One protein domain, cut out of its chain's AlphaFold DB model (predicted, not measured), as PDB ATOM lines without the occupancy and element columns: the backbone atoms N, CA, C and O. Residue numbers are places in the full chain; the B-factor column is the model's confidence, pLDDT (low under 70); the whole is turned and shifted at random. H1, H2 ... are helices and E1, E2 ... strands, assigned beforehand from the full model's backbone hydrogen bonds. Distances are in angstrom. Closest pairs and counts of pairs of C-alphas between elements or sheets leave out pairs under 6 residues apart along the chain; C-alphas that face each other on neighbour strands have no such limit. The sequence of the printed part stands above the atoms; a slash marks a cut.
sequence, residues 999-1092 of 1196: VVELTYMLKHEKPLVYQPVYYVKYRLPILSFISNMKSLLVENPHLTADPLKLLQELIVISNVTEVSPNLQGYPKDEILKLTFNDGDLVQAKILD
ATOM      1  N   VAL A 999      -6.264  -1.314  -6.737       86.12
ATOM      2  CA  VAL A 999      -5.367  -0.914  -5.649       86.12
ATOM      3  C   VAL A 999      -5.838   0.411  -5.058       86.12
ATOM      4  O   VAL A 999      -5.912   1.425  -5.751       86.12
ATOM      5  N   VAL A1000      -6.125   0.426  -3.758       86.88
ATOM      6  CA  VAL A1000      -6.467   1.643  -3.014       86.88
ATOM      7  C   VAL A1000      -5.177   2.406  -2.708       86.88
ATOM      8  O   VAL A1000      -4.336   1.938  -1.939       86.88
ATOM      9  N   GLU A1001      -5.016   3.584  -3.313       91.38
ATOM     10  CA  GLU A1001      -3.952   4.543  -3.022       91.38
ATOM     11  C   GLU A1001      -4.426   5.574  -1.984       91.38
ATOM     12  O   GLU A1001      -5.320   6.382  -2.251       91.38
ATOM     13  N   LEU A1002      -3.794   5.575  -0.810       87.00
ATOM     14  CA  LEU A1002      -3.984   6.573   0.245       87.00
ATOM     15  C   LEU A1002      -2.764   7.503   0.285       87.00
ATOM     16  O   LEU A1002      -1.632   7.034   0.402       87.00
ATOM     17  N   THR A1003      -2.974   8.816   0.204       86.50
ATOM     18  CA  THR A1003      -1.916   9.838   0.220       86.50
ATOM     19  C   THR A1003      -2.031  10.708   1.467       86.50
ATOM     20  O   THR A1003      -2.967  11.501   1.592       86.50
ATOM     21  N   TYR A1004      -1.050  10.589   2.359       83.88
ATOM     22  CA  TYR A1004      -0.947  11.379   3.587       83.88
ATOM     23  C   TYR A1004       0.038  12.531   3.405       83.88
ATOM     24  O   TYR A1004       1.063  12.379   2.739       83.88
ATOM     25  N   MET A1005      -0.273  13.672   4.008       84.25
ATOM     26  CA  MET A1005       0.494  14.910   3.965       84.25
ATOM     27  C   MET A1005       1.136  15.156   5.328       84.25
ATOM     28  O   MET A1005       0.481  15.586   6.276       84.25
ATOM     29  N   LEU A1006       2.430  14.870   5.421       80.06
ATOM     30  CA  LEU A1006       3.193  14.932   6.660       80.06
ATOM     31  C   LEU A1006       3.798  16.325   6.849       80.06
ATOM     32  O   LEU A1006       4.484  16.844   5.959       80.06
ATOM     33  N   LYS A1007       3.578  16.904   8.031       76.81
ATOM     34  CA  LYS A1007       4.155  18.186   8.450       76.81
ATOM     35  C   LYS A1007       5.388  17.919   9.316       76.81
ATOM     36  O   LYS A1007       5.355  17.082  10.210       76.81
ATOM     37  N   HIS A1008       6.490  18.622   9.069       71.25
ATOM     38  CA  HIS A1008       7.703  18.454   9.873       71.25
ATOM     39  C   HIS A1008       7.564  19.155  11.241       71.25
ATOM     40  O   HIS A1008       7.339  20.366  11.281       71.25
ATOM     41  N   GLU A1009       7.764  18.423  12.351       64.69
ATOM     42  CA  GLU A1009       7.565  18.895  13.744       64.69
ATOM     43  C   GLU A1009       8.264  20.224  14.081       64.69
ATOM     44  O   GLU A1009       7.847  20.960  14.976       64.69
ATOM     45  N   LYS A1010       9.369  20.524  13.392       71.12
ATOM     46  CA  LYS A1010      10.142  21.755  13.567       71.12
ATOM     47  C   LYS A1010      10.039  22.588  12.291       71.12
ATOM     48  O   LYS A1010      10.651  22.198  11.293       71.12
ATOM     49  N   PRO A1011       9.317  23.723  12.288       49.84
ATOM     50  CA  PRO A1011       9.296  24.601  11.130       49.84
ATOM     51  C   PRO A1011      10.692  25.193  10.912       49.84
ATOM     52  O   PRO A1011      11.195  25.970  11.724       49.84
ATOM     53  N   LEU A1012      11.313  24.823   9.793       59.59
ATOM     54  CA  LEU A1012      12.361  25.633   9.182       59.59
ATOM     55  C   LEU A1012      11.704  26.877   8.547       59.59
ATOM     56  O   LEU A1012      10.480  27.009   8.533       59.59
ATOM     57  N   VAL A1013      12.508  27.801   8.010       72.44
ATOM     58  CA  VAL A1013      12.012  29.064   7.411       72.44
ATOM     59  C   VAL A1013      11.010  28.820   6.265       72.44
ATOM     60  O   VAL A1013      10.147  29.655   6.008       72.44
ATOM     61  N   TYR A1014      11.069  27.637   5.651       60.31
ATOM     62  CA  TYR A1014       9.972  27.024   4.908       60.31
ATOM     63  C   TYR A1014       9.586  25.719   5.614       60.31
ATOM     64  O   TYR A1014      10.472  24.979   6.042       60.31
ATOM     65  N   GLN A1015       8.293  25.404   5.712       68.50
ATOM     66  CA  GLN A1015       7.841  24.077   6.140       68.50
ATOM     67  C   GLN A1015       7.871  23.126   4.933       68.50
ATOM     68  O   GLN A1015       7.036  23.287   4.041       68.50
ATOM     69  N   PRO A1016       8.798  22.149   4.858       71.81
ATOM     70  CA  PRO A1016       8.686  21.087   3.871       71.81
ATOM     71  C   PRO A1016       7.465  20.224   4.206       71.81
ATOM     72  O   PRO A1016       7.250  19.844   5.359       71.81
ATOM     73  N   VAL A1017       6.674  19.932   3.179       79.69
ATOM     74  CA  VAL A1017       5.494  19.070   3.251       79.69
ATOM     75  C   VAL A1017       5.805  17.807   2.462       79.69
ATOM     76  O   VAL A1017       6.147  17.888   1.282       79.69
ATOM     77  N   TYR A1018       5.705  16.647   3.108       82.31
ATOM     78  CA  TYR A1018       6.016  15.359   2.486       82.31
ATOM     79  C   TYR A1018       4.726  14.600   2.191       82.31
ATOM     80  O   TYR A1018       3.896  14.425   3.078       82.31
ATOM     81  N   TYR A1019       4.563  14.116   0.959       84.75
ATOM     82  CA  TYR A1019       3.414  13.299   0.573       84.75
ATOM     83  C   TYR A1019       3.808  11.822   0.533       84.75
ATOM     84  O   TYR A1019       4.617  11.419  -0.303       84.75
ATOM     85  N   VAL A1020       3.232  11.011   1.421       84.75
ATOM     86  CA  VAL A1020       3.471   9.561   1.473       84.75
ATOM     87  C   VAL A1020       2.280   8.830   0.873       84.75
ATOM     88  O   VAL A1020       1.154   8.955   1.353       84.75
ATOM     89  N   LYS A1021       2.552   8.057  -0.182       88.81
ATOM     90  CA  LYS A1021       1.573   7.212  -0.868       88.81
ATOM     91  C   LYS A1021       1.674   5.772  -0.379       88.81
ATOM     92  O   LYS A1021       2.728   5.145  -0.475       88.81
ATOM     93  N   TYR A1022       0.557   5.254   0.111       86.31
ATOM     94  CA  TYR A1022       0.363   3.868   0.513       86.31
ATOM     95  C   TYR A1022      -0.556   3.198  -0.501       86.31
ATOM     96  O   TYR A1022      -1.556   3.793  -0.897       86.31
ATOM     97  N   ARG A1023      -0.233   1.975  -0.916       87.94
ATOM     98  CA  ARG A1023      -1.024   1.206  -1.880       87.94
ATOM     99  C   ARG A1023      -1.358  -0.157  -1.299       87.94
ATOM    100  O   ARG A1023      -0.456  -0.877  -0.883       87.94
ATOM    101  N   LEU A1024      -2.646  -0.484  -1.264       86.50
ATOM    102  CA  LEU A1024      -3.168  -1.745  -0.738       86.50
ATOM    103  C   LEU A1024      -4.095  -2.386  -1.783       86.50
ATOM    104  O   LEU A1024      -4.958  -1.679  -2.308       86.50
ATOM    105  N   PRO A1025      -3.967  -3.691  -2.090       89.44
ATOM    106  CA  PRO A1025      -4.960  -4.398  -2.896       89.44
ATOM    107  C   PRO A1025      -6.349  -4.261  -2.263       89.44
ATOM    108  O   PRO A1025      -6.478  -4.373  -1.040       89.44
ATOM    109  N   ILE A1026      -7.384  -4.026  -3.069       86.38
ATOM    110  CA  ILE A1026      -8.728  -3.701  -2.566       86.38
ATOM    111  C   ILE A1026      -9.296  -4.800  -1.651       86.38
ATOM    112  O   ILE A1026      -9.822  -4.501  -0.581       86.38
ATOM    113  N   LEU A1027      -9.061  -6.074  -1.980       85.06
ATOM    114  CA  LEU A1027      -9.444  -7.221  -1.147       85.06
ATOM    115  C   LEU A1027      -8.707  -7.244   0.206       85.06
ATOM    116  O   LEU A1027      -9.308  -7.550   1.235       85.06
ATOM    117  N   SER A1028      -7.422  -6.870   0.240       86.88
ATOM    118  CA  SER A1028      -6.653  -6.747   1.487       86.88
ATOM    119  C   SER A1028      -7.147  -5.574   2.337       86.88
ATOM    120  O   SER A1028      -7.283  -5.717   3.548       86.88
ATOM    121  N   PHE A1029      -7.471  -4.439   1.709       88.50
ATOM    122  CA  PHE A1029      -8.079  -3.283   2.373       88.50
ATOM    123  C   PHE A1029      -9.420  -3.664   3.028       88.50
ATOM    124  O   PHE A1029      -9.604  -3.433   4.224       88.50
ATOM    125  N   ILE A1030     -10.318  -4.319   2.283       86.25
ATOM    126  CA  ILE A1030     -11.631  -4.773   2.777       86.25
ATOM    127  C   ILE A1030     -11.476  -5.807   3.904       86.25
ATOM    128  O   ILE A1030     -12.119  -5.676   4.944       86.25
ATOM    129  N   SER A1031     -10.602  -6.806   3.739       87.81
ATOM    130  CA  SER A1031     -10.373  -7.859   4.741       87.81
ATOM    131  C   SER A1031      -9.809  -7.309   6.058       87.81
ATOM    132  O   SER A1031     -10.309  -7.627   7.145       87.81
ATOM    133  N   ASN A1032      -8.830  -6.403   5.970       88.19
ATOM    134  CA  ASN A1032      -8.256  -5.740   7.140       88.19
ATOM    135  C   ASN A1032      -9.291  -4.833   7.822       88.19
ATOM    136  O   ASN A1032      -9.352  -4.810   9.049       88.19
ATOM    137  N   MET A1033     -10.149  -4.148   7.054       88.69
ATOM    138  CA  MET A1033     -11.244  -3.333   7.592       88.69
ATOM    139  C   MET A1033     -12.317  -4.185   8.287       88.69
ATOM    140  O   MET A1033     -12.763  -3.819   9.374       88.69
ATOM    141  N   LYS A1034     -12.690  -5.344   7.717       85.00
ATOM    142  CA  LYS A1034     -13.616  -6.309   8.343       85.00
ATOM    143  C   LYS A1034     -13.054  -6.804   9.677       85.00
ATOM    144  O   LYS A1034     -13.743  -6.721  10.689       85.00
ATOM    145  N   SER A1035     -11.796  -7.245   9.689       89.12
ATOM    146  CA  SER A1035     -11.105  -7.695  10.909       89.12
ATOM    147  C   SER A1035     -11.082  -6.598  11.979       89.12
ATOM    148  O   SER A1035     -11.483  -6.833  13.116       89.12
ATOM    149  N   LEU A1036     -10.719  -5.369  11.595       90.00
ATOM    150  CA  LEU A1036     -10.677  -4.218  12.499       90.00
ATOM    151  C   LEU A1036     -12.018  -3.863  13.124       90.00
ATOM    152  O   LEU A1036     -12.077  -3.580  14.318       90.00
ATOM    153  N   LEU A1037     -13.082  -3.855  12.326       89.81
ATOM    154  CA  LEU A1037     -14.416  -3.491  12.792       89.81
ATOM    155  C   LEU A1037     -15.064  -4.595  13.641       89.81
ATOM    156  O   LEU A1037     -15.874  -4.282  14.511       89.81
ATOM    157  N   VAL A1038     -14.667  -5.858  13.447       89.00
ATOM    158  CA  VAL A1038     -15.043  -6.982  14.319       89.00
ATOM    159  C   VAL A1038     -14.279  -6.939  15.650       89.00
ATOM    160  O   VAL A1038     -14.891  -7.103  16.703       89.00
ATOM    161  N   GLU A1039     -12.967  -6.687  15.632       90.25
ATOM    162  CA  GLU A1039     -12.151  -6.595  16.855       90.25
ATOM    163  C   GLU A1039     -12.421  -5.316  17.664       90.25
ATOM    164  O   GLU A1039     -12.375  -5.333  18.895       90.25
ATOM    165  N   ASN A1040     -12.701  -4.198  16.988       92.50
ATOM    166  CA  ASN A1040     -12.851  -2.873  17.588       92.50
ATOM    167  C   ASN A1040     -14.109  -2.138  17.067       92.50
ATOM    168  O   ASN A1040     -13.983  -1.118  16.380       92.50
ATOM    169  N   PRO A1041     -15.336  -2.578  17.425       89.19
ATOM    170  CA  PRO A1041     -16.577  -1.976  16.923       89.19
ATOM    171  C   PRO A1041     -16.725  -0.471  17.198       89.19
ATOM    172  O   PRO A1041     -17.430   0.219  16.466       89.19
ATOM    173  N   HIS A1042     -16.038   0.080  18.208       88.19
ATOM    174  CA  HIS A1042     -16.047   1.523  18.498       88.19
ATOM    175  C   HIS A1042     -15.374   2.381  17.417       88.19
ATOM    176  O   HIS A1042     -15.581   3.591  17.404       88.19
ATOM    177  N   LEU A1043     -14.588   1.792  16.505       86.75
ATOM    178  CA  LEU A1043     -14.000   2.513  15.367       86.75
ATOM    179  C   LEU A1043     -15.052   2.937  14.326       86.75
ATOM    180  O   LEU A1043     -14.788   3.837  13.536       86.75
ATOM    181  N   THR A1044     -16.262   2.366  14.366       83.50
ATOM    182  CA  THR A1044     -17.412   2.848  13.572       83.50
ATOM    183  C   THR A1044     -17.770   4.311  13.865       83.50
ATOM    184  O   THR A1044     -18.268   5.006  12.985       83.50
ATOM    185  N   ALA A1045     -17.483   4.805  15.075       83.81
ATOM    186  CA  ALA A1045     -17.758   6.184  15.480       83.81
ATOM    187  C   ALA A1045     -16.644   7.184  15.102       83.81
ATOM    188  O   ALA A1045     -16.834   8.389  15.265       83.81
ATOM    189  N   ASP A1046     -15.491   6.711  14.614       87.44
ATOM    190  CA  ASP A1046     -14.343   7.549  14.244       87.44
ATOM    191  C   ASP A1046     -13.653   7.000  12.976       87.44
ATOM    192  O   ASP A1046     -12.699   6.217  13.065       87.44
ATOM    193  N   PRO A1047     -14.109   7.414  11.775       78.25
ATOM    194  CA  PRO A1047     -13.536   6.964  10.506       78.25
ATOM    195  C   PRO A1047     -12.057   7.330  10.316       78.25
ATOM    196  O   PRO A1047     -11.346   6.632   9.591       78.25
ATOM    197  N   LEU A1048     -11.571   8.399  10.961       78.31
ATOM    198  CA  LEU A1048     -10.160   8.782  10.888       78.31
ATOM    199  C   LEU A1048      -9.310   7.799  11.698       78.31
ATOM    200  O   LEU A1048      -8.308   7.292  11.189       78.31
ATOM    201  N   LYS A1049      -9.747   7.468  12.918       85.69
ATOM    202  CA  LYS A1049      -9.090   6.444  13.732       85.69
ATOM    203  C   LYS A1049      -9.185   5.057  13.090       85.69
ATOM    204  O   LYS A1049      -8.199   4.327  13.106       85.69
ATOM    205  N   LEU A1050     -10.314   4.703  12.468       87.12
ATOM    206  CA  LEU A1050     -10.443   3.458  11.699       87.12
ATOM    207  C   LEU A1050      -9.360   3.346  10.614       87.12
ATOM    208  O   LEU A1050      -8.704   2.312  10.509       87.12
ATOM    209  N   LEU A1051      -9.136   4.412   9.838       81.69
ATOM    210  CA  LEU A1051      -8.107   4.439   8.793       81.69
ATOM    211  C   LEU A1051      -6.680   4.417   9.361       81.69
ATOM    212  O   LEU A1051      -5.813   3.765   8.780       81.69
ATOM    213  N   GLN A1052      -6.433   5.061  10.504       83.06
ATOM    214  CA  GLN A1052      -5.147   4.971  11.207       83.06
ATOM    215  C   GLN A1052      -4.850   3.530  11.651       83.06
ATOM    216  O   GLN A1052      -3.790   2.994  11.328       83.06
ATOM    217  N   GLU A1053      -5.794   2.866  12.321       87.12
ATOM    218  CA  GLU A1053      -5.643   1.466  12.741       87.12
ATOM    219  C   GLU A1053      -5.538   0.522  11.520       87.12
ATOM    220  O   GLU A1053      -4.800  -0.465  11.548       87.12
ATOM    221  N   LEU A1054      -6.180   0.854  10.390       85.19
ATOM    222  CA  LEU A1054      -6.027   0.107   9.135       85.19
ATOM    223  C   LEU A1054      -4.590   0.161   8.594       85.19
ATOM    224  O   LEU A1054      -4.092  -0.856   8.104       85.19
ATOM    225  N   ILE A1055      -3.888   1.293   8.725       81.06
ATOM    226  CA  ILE A1055      -2.444   1.382   8.429       81.06
ATOM    227  C   ILE A1055      -1.641   0.530   9.423       81.06
ATOM    228  O   ILE A1055      -0.722  -0.181   9.010       81.06
ATOM    229  N   VAL A1056      -1.998   0.553  10.718       82.69
ATOM    230  CA  VAL A1056      -1.346  -0.274  11.756       82.69
ATOM    231  C   VAL A1056      -1.425  -1.760  11.388       82.69
ATOM    232  O   VAL A1056      -0.426  -2.470  11.524       82.69
ATOM    233  N   ILE A1057      -2.574  -2.250  10.925       82.81
ATOM    234  CA  ILE A1057      -2.794  -3.684  10.670       82.81
ATOM    235  C   ILE A1057      -2.360  -4.128   9.268       82.81
ATOM    236  O   ILE A1057      -1.831  -5.229   9.135       82.81
ATOM    237  N   SER A1058      -2.435  -3.270   8.246       76.94
ATOM    238  CA  SER A1058      -2.086  -3.626   6.853       76.94
ATOM    239  C   SER A1058      -0.580  -3.795   6.564       76.94
ATOM    240  O   SER A1058      -0.177  -3.780   5.404       76.94
ATOM    241  N   ASN A1059       0.251  -3.923   7.609       70.81
ATOM    242  CA  ASN A1059       1.698  -4.189   7.588       70.81
ATOM    243  C   ASN A1059       2.483  -3.451   6.482       70.81
ATOM    244  O   ASN A1059       3.304  -4.033   5.772       70.81
ATOM    245  N   VAL A1060       2.198  -2.157   6.294       63.97
ATOM    246  CA  VAL A1060       2.453  -1.475   5.008       63.97
ATOM    247  C   VAL A1060       3.946  -1.276   4.675       63.97
ATOM    248  O   VAL A1060       4.288  -0.964   3.536       63.97
ATOM    249  N   THR A1061       4.839  -1.557   5.628       62.59
ATOM    250  CA  THR A1061       6.288  -1.771   5.438       62.59
ATOM    251  C   THR A1061       6.637  -2.856   4.419       62.59
ATOM    252  O   THR A1061       7.707  -2.801   3.817       62.59
ATOM    253  N   GLU A1062       5.777  -3.860   4.244       59.88
ATOM    254  CA  GLU A1062       6.001  -4.971   3.304       59.88
ATOM    255  C   GLU A1062       5.436  -4.681   1.906       59.88
ATOM    256  O   GLU A1062       5.881  -5.283   0.932       59.88
ATOM    257  N   VAL A1063       4.484  -3.746   1.803       56.12
ATOM    258  CA  VAL A1063       3.710  -3.474   0.576       56.12
ATOM    259  C   VAL A1063       4.157  -2.188  -0.134       56.12
ATOM    260  O   VAL A1063       3.990  -2.063  -1.345       56.12
ATOM    261  N   SER A1064       4.744  -1.224   0.589       62.91
ATOM    262  CA  SER A1064       5.233   0.043   0.026       62.91
ATOM    263  C   SER A1064       6.769   0.080  -0.033       62.91
ATOM    264  O   SER A1064       7.403   0.211   1.017       62.91
ATOM    265  N   PRO A1065       7.396   0.045  -1.230       63.38
ATOM    266  CA  PRO A1065       8.856   0.103  -1.372       63.38
ATOM    267  C   PRO A1065       9.488   1.340  -0.719       63.38
ATOM    268  O   PRO A1065      10.568   1.256  -0.146       63.38
ATOM    269  N   ASN A1066       8.779   2.475  -0.727       57.81
ATOM    270  CA  ASN A1066       9.227   3.733  -0.119       57.81
ATOM    271  C   ASN A1066       9.323   3.682   1.417       57.81
ATOM    272  O   ASN A1066       9.909   4.577   2.021       57.81
ATOM    273  N   LEU A1067       8.723   2.666   2.047       61.12
ATOM    274  CA  LEU A1067       8.678   2.477   3.498       61.12
ATOM    275  C   LEU A1067       9.346   1.165   3.942       61.12
ATOM    276  O   LEU A1067       9.398   0.866   5.137       61.12
ATOM    277  N   GLN A1068       9.880   0.389   2.997       66.81
ATOM    278  CA  GLN A1068      10.526  -0.885   3.268       66.81
ATOM    279  C   GLN A1068      11.829  -0.664   4.051       66.81
ATOM    280  O   GLN A1068      12.819  -0.166   3.523       66.81
ATOM    281  N   GLY A1069      11.821  -1.042   5.332       70.06
ATOM    282  CA  GLY A1069      12.952  -0.877   6.250       70.06
ATOM    283  C   GLY A1069      12.774   0.211   7.312       70.06
ATOM    284  O   GLY A1069      13.545   0.221   8.271       70.06
ATOM    285  N   TYR A1070      11.748   1.066   7.218       65.25
ATOM    286  CA  TYR A1070      11.362   1.917   8.349       65.25
ATOM    287  C   TYR A1070      10.678   1.064   9.431       65.25
ATOM    288  O   TYR A1070       9.837   0.222   9.103       65.25
ATOM    289  N   PRO A1071      11.006   1.246  10.722       72.94
ATOM    290  CA  PRO A1071      10.356   0.503  11.789       72.94
ATOM    291  C   PRO A1071       8.902   0.968  11.952       72.94
ATOM    292  O   PRO A1071       8.564   2.138  11.755       72.94
ATOM    293  N   LYS A1072       8.024   0.032  12.332       68.88
ATOM    294  CA  LYS A1072       6.571   0.255  12.392       68.88
ATOM    295  C   LYS A1072       6.192   1.467  13.250       68.88
ATOM    296  O   LYS A1072       5.302   2.219  12.874       68.88
ATOM    297  N   ASP A1073       6.878   1.694  14.368       73.00
ATOM    298  CA  ASP A1073       6.610   2.827  15.252       73.00
ATOM    299  C   ASP A1073       7.059   4.184  14.680       73.00
ATOM    300  O   ASP A1073       6.523   5.205  15.096       73.00
ATOM    301  N   GLU A1074       7.985   4.237  13.717       69.06
ATOM    302  CA  GLU A1074       8.307   5.483  13.003       69.06
ATOM    303  C   GLU A1074       7.259   5.829  11.951       69.06
ATOM    304  O   GLU A1074       6.804   6.969  11.921       69.06
ATOM    305  N   ILE A1075       6.784   4.856  11.166       67.94
ATOM    306  CA  ILE A1075       5.655   5.077  10.243       67.94
ATOM    307  C   ILE A1075       4.416   5.534  11.019       67.94
ATOM    308  O   ILE A1075       3.743   6.472  10.600       67.94
ATOM    309  N   LEU A1076       4.164   4.941  12.189       70.00
ATOM    310  CA  LEU A1076       3.070   5.370  13.054       70.00
ATOM    311  C   LEU A1076       3.272   6.787  13.611       70.00
ATOM    312  O   LEU A1076       2.331   7.572  13.558       70.00
ATOM    313  N   LYS A1077       4.477   7.172  14.063       67.56
ATOM    314  CA  LYS A1077       4.766   8.576  14.436       67.56
ATOM    315  C   LYS A1077       4.502   9.530  13.272       67.56
ATOM    316  O   LYS A1077       3.905  10.576  13.487       67.56
ATOM    317  N   LEU A1078       4.886   9.165  12.047       60.19
ATOM    318  CA  LEU A1078       4.608   9.970  10.856       60.19
ATOM    319  C   LEU A1078       3.094  10.119  10.608       60.19
ATOM    320  O   LEU A1078       2.637  11.228  10.352       60.19
ATOM    321  N   THR A1079       2.293   9.054  10.730       61.62
ATOM    322  CA  THR A1079       0.827   9.142  10.542       61.62
ATOM    323  C   THR A1079       0.068   9.761  11.720       61.62
ATOM    324  O   THR A1079      -1.051  10.228  11.525       61.62
ATOM    325  N   PHE A1080       0.637   9.773  12.931       66.19
ATOM    326  CA  PHE A1080       0.000  10.349  14.124       66.19
ATOM    327  C   PHE A1080       0.418  11.804  14.415       66.19
ATOM    328  O   PHE A1080      -0.375  12.543  14.997       66.19
ATOM    329  N   ASN A1081       1.609  12.247  13.994       57.84
ATOM    330  CA  ASN A1081       2.097  13.609  14.241       57.84
ATOM    331  C   ASN A1081       1.745  14.527  13.052       57.84
ATOM    332  O   ASN A1081       2.539  14.716  12.133       57.84
ATOM    333  N   ASP A1082       0.531  15.090  13.074       62.56
ATOM    334  CA  ASP A1082      -0.005  16.049  12.088       62.56
ATOM    335  C   ASP A1082      -0.044  15.559  10.617       62.56
ATOM    336  O   ASP A1082      -0.069  16.372   9.686       62.56
ATOM    337  N   GLY A1083      -0.067  14.242  10.385       63.09
ATOM    338  CA  GLY A1083      -0.188  13.632   9.056       63.09
ATOM    339  C   GLY A1083      -1.628  13.605   8.527       63.09
ATOM    340  O   GLY A1083      -2.356  12.646   8.771       63.09
ATOM    341  N   ASP A1084      -2.042  14.619   7.759       75.19
ATOM    342  CA  ASP A1084      -3.411  14.694   7.222       75.19
ATOM    343  C   ASP A1084      -3.608  13.696   6.063       75.19
ATOM    344  O   ASP A1084      -2.807  13.673   5.126       75.19
ATOM    345  N   LEU A1085      -4.697  12.918   6.043       75.69
ATOM    346  CA  LEU A1085      -5.101  12.173   4.840       75.69
ATOM    347  C   LEU A1085      -5.671  13.157   3.807       75.69
ATOM    348  O   LEU A1085      -6.777  13.663   3.976       75.69
ATOM    349  N   VAL A1086      -4.929  13.420   2.727       77.88
ATOM    350  CA  VAL A1086      -5.310  14.414   1.703       77.88
ATOM    351  C   VAL A1086      -5.997  13.779   0.493       77.88
ATOM    352  O   VAL A1086      -6.811  14.429  -0.162       77.88
ATOM    353  N   GLN A1087      -5.716  12.510   0.183       79.88
ATOM    354  CA  GLN A1087      -6.358  11.824  -0.940       79.88
ATOM    355  C   GLN A1087      -6.518  10.324  -0.686       79.88
ATOM    356  O   GLN A1087      -5.558   9.649  -0.332       79.88
ATOM    357  N   ALA A1088      -7.708   9.795  -0.968       76.81
ATOM    358  CA  ALA A1088      -7.928   8.382  -1.257       76.81
ATOM    359  C   ALA A1088      -8.358   8.257  -2.730       76.81
ATOM    360  O   ALA A1088      -9.224   9.014  -3.181       76.81
ATOM    361  N   LYS A1089      -7.733   7.352  -3.488       84.06
ATOM    362  CA  LYS A1089      -8.038   7.076  -4.903       84.06
ATOM    363  C   LYS A1089      -7.919   5.572  -5.175       84.06
ATOM    364  O   LYS A1089      -6.958   4.954  -4.740       84.06
ATOM    365  N   ILE A1090      -8.835   5.004  -5.957       77.81
ATOM    366  CA  ILE A1090      -8.665   3.665  -6.544       77.81
ATOM    367  C   ILE A1090      -7.819   3.785  -7.814       77.81
ATOM    368  O   ILE A1090      -8.054   4.664  -8.649       77.81
ATOM    369  N   LEU A1091      -6.834   2.906  -7.958       79.38
ATOM    370  CA  LEU A1091      -6.131   2.653  -9.206       79.38
ATOM    371  C   LEU A1091      -6.627   1.319  -9.764       79.38
ATOM    372  O   LEU A1091      -6.461   0.284  -9.119       79.38
ATOM    373  N   ASP A1092      -7.226   1.358 -10.949       73.44
ATOM    374  CA  ASP A1092      -7.403   0.179 -11.797       73.44
ATOM    375  C   ASP A1092      -6.040  -0.399 -12.234       73.44
ATOM    376  O   ASP A1092      -4.996   0.258 -12.132       73.44
TER     377      ASP A1092
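What this domain is: This is residues 999 to 1092 of the 1196 residues of the protein "uncharacterized protein LOC113505185" of Trichoplusia ni (UniProt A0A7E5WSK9). A narrow, strongly twisted antiparallel sheet of three strands has helices H1, H3 and H4 gathered on one side, H3 between the other two. The loop of hairpin E1-E2 makes one end of the long axis, H1 and H2 the other. The 94 printed residues include, in order, E1 E2 H1 H2 H3 H4 E3; the sheet runs E2 E1 E3, and the class is mixed. It is compact, with a radius of gyration of the C-alphas of 13.8 A, and spans 45 by 29 by 24 A.

How they stand to each other: E1, residues 999 to 1007, forms a hairpin with E2, residues 1017 to 1025, antiparallel at 159 degrees; N 1002 and O 1022, 2.9 A apart, are within hydrogen-bond range. H1, residues 1026 to 1039, is over E2 and stands up from the sheet at 56 degrees. H2, residues 1041 to 1045, is not on the sheet. H3, residues 1047 to 1057, is the hub; it touches H1 about perpendicular at 75 degrees, with the closest C-alphas, of Met 1033 and Leu 1054, 6.4 A apart. H2 and H3 only just touch, only at the corner, with 3 pairs of C-alphas within 8 A; the closest, of Leu 1043 and Leu 1050, are 5.2 A apart. H4, residues 1072 to 1080, forms a helical hairpin with H3, a shallow tilt of 14 degrees, opposite ways; the closest C-alphas, of Val 1056 and Leu 1076, are 7.3 A apart. H3 and H4 only graze the sheet. E3, residues 1084 to 1091, is antiparallel to E1 at 160 degrees, with N 1001 and O 1089 2.8 A apart. Every O i to N i+4 pair is within hydrogen-bond range in H1, H3 and H4; H2 has 0 of 1, but 2 of 2 O i to N i+3 pairs.

Where its parts are: E1 begins at C-alpha 999 (-5.367, -0.914, -5.649) and is 25.6 A long, E2 26.4 A, H1 19.9 A and H3 15.1 A. E3, 20.5 A, ends at C-alpha 1091 (-6.131, 2.653, -9.206).

The domain as a whole: The C-alphas farthest apart, of Val 1013 and Val 1038, are 45.6 A apart. The printed part has no cut; the H3 to H4 link, 14 residues, is long. The mean pLDDT of the printed part is 77.4; low confidence, under 70, is found for instance at residues 1060 to 1068 and residues 1077 to 1083.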